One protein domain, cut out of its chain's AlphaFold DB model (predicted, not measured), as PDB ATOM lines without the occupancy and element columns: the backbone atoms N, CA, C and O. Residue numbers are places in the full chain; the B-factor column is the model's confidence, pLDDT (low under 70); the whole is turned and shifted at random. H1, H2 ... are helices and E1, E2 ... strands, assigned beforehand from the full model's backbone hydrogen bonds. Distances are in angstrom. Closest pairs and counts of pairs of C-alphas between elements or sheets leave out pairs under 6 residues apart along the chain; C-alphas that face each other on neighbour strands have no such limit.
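Overview. This is residues 10 to 51 of the 52 residues of an uncharacterized protein of Cupriavidus taiwanensis (UniProt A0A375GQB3). A small two-stranded hairpin, E1 and E2, makes the middle of the domain, with the short helix H1 toward one end of the long axis and the longer helix H2 at the other, apart from the hairpin. The stretch from H1 to H2 passes beside E1, where residues 35 to 36 pair with it. The printed part has 42 residues with two named strands and two named helices, in the order E1, E2, H1, H2; the sheet, E1 - E2, is antiparallel and the class is mixed, helices and strands. The whole is compact, with a radius of gyration of the C-alphas of 10.0 A, and spans 28 by 19 by 11 A, only just elongated.

Along the chain. E1, residues 10 to 12, begins at C-alpha 10 (143.334, 133.193, 152.550) and is 7.0 A long from first to last C-alpha. E2, residues 19 to 22, is 9.3 A long. H1, residues 26 to 30, is 6.0 A long. H2, residues 42 to 50, is 11.9 A long and ends at C-alpha 50 (131.776, 137.307, 164.338).

Arrangement. E1 and E2 are a hairpin, antiparallel with 139 degrees between their directions. The C-alphas of Ala 12 and Tyr 19 face each other at 4.1 A; N 11 and O 20 are within hydrogen-bond range at 3.0 A. Residues 11 to 12 of E1 also pair antiparallel with residues 35 to 36. H1 is only just apart from E1, with the closest C-alphas 8.1 A apart. H2 is apart from E1, E2 and H1. In H1 and H2 every O i to N i+4 pair is within hydrogen-bond range.

Size, cuts and confidence. The two C-alphas farthest apart are those of Leu 29 and Glu 43, at 28.9 A. The printed part has no cut. The link from H1 to H2 is long, with 11 residues. The mean pLDDT of the printed part is 89.8, and no printed residue is under 70.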
ATOM      1  N   PHE A  10     144.271 133.634 151.532       91.00
ATOM      2  CA  PHE A  10     143.334 133.193 152.550       91.00
ATOM      3  C   PHE A  10     141.949 133.718 152.206       91.00
ATOM      4  O   PHE A  10     141.753 134.926 152.132       91.00
ATOM      5  N   TYR A  11     141.003 132.816 151.975       92.44
ATOM      6  CA  TYR A  11     139.636 133.185 151.636       92.44
ATOM      7  C   TYR A  11     138.660 132.628 152.657       92.44
ATOM      8  O   TYR A  11     138.882 131.548 153.207       92.44
ATOM      9  N   ALA A  12     137.554 133.337 152.839       93.19
ATOM     10  CA  ALA A  12     136.433 132.912 153.656       93.19
ATOM     11  C   ALA A  12     135.148 132.848 152.830       93.19
ATOM     12  O   ALA A  12     134.938 133.638 151.907       93.19
ATOM     13  N   SER A  13     134.276 131.908 153.165       92.56
ATOM     14  CA  SER A  13     132.948 131.820 152.584       92.56
ATOM     15  C   SER A  13     132.103 133.047 152.974       92.56
ATOM     16  O   SER A  13     132.310 133.646 154.034       92.56
ATOM     17  N   PRO A  14     131.133 133.457 152.140       90.12
ATOM     18  CA  PRO A  14     130.313 134.643 152.408       90.12
ATOM     19  C   PRO A  14     129.427 134.504 153.658       90.12
ATOM     20  O   PRO A  14     129.069 135.503 154.276       90.12
ATOM     21  N   ASP A  15     129.101 133.273 154.052       90.44
ATOM     22  CA  ASP A  15     128.397 132.942 155.296       90.44
ATOM     23  C   ASP A  15     129.332 132.835 156.517       90.44
ATOM     24  O   ASP A  15     128.859 132.577 157.623       90.44
ATOM     25  N   ARG A  16     130.645 133.046 156.327       88.75
ATOM     26  CA  ARG A  16     131.700 133.026 157.356       88.75
ATOM     27  C   ARG A  16     131.822 131.692 158.101       88.75
ATOM     28  O   ARG A  16     132.418 131.642 159.175       88.75
ATOM     29  N   SER A  17     131.265 130.619 157.544       89.31
ATOM     30  CA  SER A  17     131.300 129.284 158.144       89.31
ATOM     31  C   SER A  17     132.591 128.528 157.820       89.31
ATOM     32  O   SER A  17     133.064 127.733 158.634       89.31
ATOM     33  N   GLU A  18     133.196 128.814 156.666       91.06
ATOM     34  CA  GLU A  18     134.418 128.181 156.186       91.06
ATOM     35  C   GLU A  18     135.476 129.223 155.823       91.06
ATOM     36  O   GLU A  18     135.188 130.295 155.296       91.06
ATOM     37  N   TYR A  19     136.738 128.886 156.070       90.94
ATOM     38  CA  TYR A  19     137.879 129.677 155.627       90.94
ATOM     39  C   TYR A  19     139.068 128.766 155.345       90.94
ATOM     40  O   TYR A  19     139.334 127.811 156.080       90.94
ATOM     41  N   ARG A  20     139.786 129.026 154.249       90.94
ATOM     42  CA  ARG A  20     140.939 128.214 153.841       90.94
ATOM     43  C   ARG A  20     141.893 128.976 152.928       90.94
ATOM     44  O   ARG A  20     141.519 129.920 152.239       90.94
ATOM     45  N   TRP A  21     143.140 128.515 152.890       89.94
ATOM     46  CA  TRP A  21     144.124 128.992 151.921       89.94
ATOM     47  C   TRP A  21     143.857 128.360 150.555       89.94
ATOM     48  O   TRP A  21     143.881 127.138 150.425       89.94
ATOM     49  N   LEU A  22     143.635 129.191 149.541       90.00
ATOM     50  CA  LEU A  22     143.380 128.788 148.163       90.00
ATOM     51  C   LEU A  22     144.395 129.387 147.211       90.00
ATOM     52  O   LEU A  22     144.853 130.515 147.388       90.00
ATOM     53  N   HIS A  23     144.687 128.662 146.137       87.69
ATOM     54  CA  HIS A  23     145.369 129.280 145.013       87.69
ATOM     55  C   HIS A  23     144.449 130.354 144.391       87.69
ATOM     56  O   HIS A  23     143.257 130.088 144.216       87.69
ATOM     57  N   PRO A  24     144.951 131.541 143.995       86.50
ATOM     58  CA  PRO A  24     144.120 132.613 143.430       86.50
ATOM     59  C   PRO A  24     143.348 132.220 142.166       86.50
ATOM     60  O   PRO A  24     142.352 132.845 141.834       86.50
ATOM     61  N   LEU A  25     143.798 131.177 141.461       89.25
ATOM     62  CA  LEU A  25     143.078 130.614 140.314       89.25
ATOM     63  C   LEU A  25     141.978 129.623 140.719       89.25
ATOM     64  O   LEU A  25     141.042 129.423 139.957       89.25
ATOM     65  N   GLU A  26     142.078 128.994 141.893       89.69
ATOM     66  CA  GLU A  26     141.071 128.044 142.381       89.69
ATOM     67  C   GLU A  26     139.810 128.766 142.861       89.69
ATOM     68  O   GLU A  26     138.703 128.276 142.634       89.69
ATOM     69  N   GLN A  27     139.974 129.939 143.484       91.06
ATOM     70  CA  GLN A  27     138.863 130.729 144.007       91.06
ATOM     71  C   GLN A  27     137.813 131.076 142.936       91.06
ATOM     72  O   GLN A  27     136.672 130.662 143.115       91.06
ATOM     73  N   PRO A  28     138.130 131.719 141.797       90.12
ATOM     74  CA  PRO A  28     137.107 132.062 140.807       90.12
ATOM     75  C   PRO A  28     136.511 130.835 140.100       90.12
ATOM     76  O   PRO A  28     135.432 130.935 139.521       90.12
ATOM     77  N   LEU A  29     137.195 129.683 140.129       91.56
ATOM     78  CA  LEU A  29     136.727 128.445 139.498       91.56
ATOM     79  C   LEU A  29     135.743 127.663 140.376       91.56
ATOM     80  O   LEU A  29     134.775 127.116 139.854       91.56
ATOM     81  N   ASN A  30     135.993 127.591 141.686       91.12
ATOM     82  CA  ASN A  30     135.227 126.740 142.605       91.12
ATOM     83  C   ASN A  30     134.436 127.526 143.660       91.12
ATOM     84  O   ASN A  30     133.456 127.021 144.199       91.12
ATOM     85  N   HIS A  31     134.870 128.744 143.970       91.75
ATOM     86  CA  HIS A  31     134.431 129.533 145.121       91.75
ATOM     87  C   HIS A  31     134.302 131.032 144.781       91.75
ATOM     88  O   HIS A  31     134.855 131.863 145.503       91.75
ATOM     89  N   PRO A  32     133.603 131.410 143.691       92.00
ATOM     90  CA  PRO A  32     133.609 132.783 143.172       92.00
ATOM     91  C   PRO A  32     133.090 133.824 144.173       92.00
ATOM     92  O   PRO A  32     133.524 134.972 144.131       92.00
ATOM     93  N   ASP A  33     132.225 133.408 145.100       92.62
ATOM     94  CA  ASP A  33     131.617 134.276 146.114       92.62
ATOM     95  C   ASP A  33     132.430 134.368 147.416       92.62
ATOM     96  O   ASP A  33     131.999 135.000 148.381       92.62
ATOM     97  N   TRP A  34     133.587 133.704 147.485       93.31
ATOM     98  CA  TRP A  34     134.452 133.765 148.659       93.31
ATOM     99  C   TRP A  34     135.231 135.079 148.713       93.31
ATOM    100  O   TRP A  34     135.677 135.615 147.701       93.31
ATOM    101  N   ILE A  35     135.411 135.574 149.932       92.12
ATOM    102  CA  ILE A  35     135.994 136.875 150.240       92.12
ATOM    103  C   ILE A  35     137.477 136.681 150.544       92.12
ATOM    104  O   ILE A  35     137.838 135.811 151.333       92.12
ATOM    105  N   ASP A  36     138.335 137.470 149.895       92.25
ATOM    106  CA  ASP A  36     139.775 137.473 150.160       92.25
ATOM    107  C   ASP A  36     140.049 138.174 151.494       92.25
ATOM    108  O   ASP A  36     139.828 139.376 151.645       92.25
ATOM    109  N   CYS A  37     140.519 137.399 152.463       91.19
ATOM    110  CA  CYS A  37     140.879 137.836 153.804       91.19
ATOM    111  C   CYS A  37     142.402 137.840 154.011       91.19
ATOM    112  O   CYS A  37     142.855 137.988 155.139       91.19
ATOM    113  N   THR A  38     143.209 137.662 152.956       90.25
ATOM    114  CA  THR A  38     144.678 137.540 153.066       90.25
ATOM    115  C   THR A  38     145.325 138.748 153.731       90.25
ATOM    116  O   THR A  38     146.302 138.597 154.461       90.25
ATOM    117  N   ASP A  39     144.793 139.934 153.444       88.56
ATOM    118  CA  ASP A  39     145.337 141.208 153.911       88.56
ATOM    119  C   ASP A  39     144.668 141.702 155.208       88.56
ATOM    120  O   ASP A  39     145.025 142.771 155.700       88.56
ATOM    121  N   MET A  40     143.711 140.947 155.764       91.00
ATOM    122  CA  MET A  40     143.090 141.276 157.048       91.00
ATOM    123  C   MET A  40     144.048 140.947 158.196       91.00
ATOM    124  O   MET A  40     144.688 139.892 158.204       91.00
ATOM    125  N   ASP A  41     144.139 141.839 159.179       89.75
ATOM    126  CA  ASP A  41     144.735 141.499 160.472       89.75
ATOM    127  C   ASP A  41     143.779 140.638 161.322       89.75
ATOM    128  O   ASP A  41     142.632 140.385 160.948       89.75
ATOM    129  N   ASP A  42     144.273 140.144 162.459       87.94
ATOM    130  CA  ASP A  42     143.514 139.220 163.305       87.94
ATOM    131  C   ASP A  42     142.223 139.867 163.853       87.94
ATOM    132  O   ASP A  42     141.190 139.200 163.904       87.94
ATOM    133  N   GLU A  43     142.242 141.163 164.191       91.31
ATOM    134  CA  GLU A  43     141.072 141.897 164.705       91.31
ATOM    135  C   GLU A  43     140.028 142.123 163.601       91.31
ATOM    136  O   GLU A  43     138.826 141.940 163.809       91.31
ATOM    137  N   GLN A  44     140.475 142.481 162.397       90.19
ATOM    138  CA  GLN A  44     139.627 142.632 161.216       90.19
ATOM    139  C   GLN A  44     138.990 141.306 160.808       90.19
ATOM    140  O   GLN A  44     137.806 141.267 160.464       90.19
ATOM    141  N   PHE A  45     139.762 140.219 160.854       89.44
ATOM    142  CA  PHE A  45     139.255 138.891 160.545       89.44
ATOM    143  C   PHE A  45     138.261 138.408 161.607       89.44
ATOM    144  O   PHE A  45     137.201 137.885 161.261       89.44
ATOM    145  N   GLU A  46     138.540 138.633 162.891       89.50
ATOM    146  CA  GLU A  46     137.608 138.314 163.975       89.50
ATOM    147  C   GLU A  46     136.294 139.089 163.829       89.50
ATOM    148  O   GLU A  46     135.221 138.483 163.889       89.50
ATOM    149  N   ALA A  47     136.345 140.395 163.548       90.25
ATOM    150  CA  ALA A  47     135.154 141.202 163.275       90.25
ATOM    151  C   ALA A  47     134.372 140.670 162.061       90.25
ATOM    152  O   ALA A  47     133.147 140.527 162.104       90.25
ATOM    153  N   PHE A  48     135.082 140.299 160.991       86.62
ATOM    154  CA  PHE A  48     134.480 139.709 159.802       86.62
ATOM    155  C   PHE A  48     133.733 138.404 160.120       86.62
ATOM    156  O   PHE A  48     132.585 138.257 159.707       86.62
ATOM    157  N   VAL A  49     134.332 137.482 160.880       85.38
ATOM    158  CA  VAL A  49     133.721 136.180 161.204       85.38
ATOM    159  C   VAL A  49     132.586 136.315 162.219       85.38
ATOM    160  O   VAL A  49     131.534 135.698 162.056       85.38
ATOM    161  N   THR A  50     132.760 137.141 163.251       85.75
ATOM    162  CA  THR A  50     131.776 137.307 164.338       85.75
ATOM    163  C   THR A  50     130.592 138.195 163.955       85.75
ATOM    164  O   THR A  50     129.545 138.126 164.596       85.75
ATOM    165  N   GLY A  51     130.716 138.986 162.885       73.06
ATOM    166  CA  GLY A  51     129.656 139.867 162.399       73.06
ATOM    167  C   GLY A  51     129.300 141.016 163.329       73.06
ATOM    168  O   GLY A  51     128.162 141.483 163.268       73.06
TER     169      GLY A  51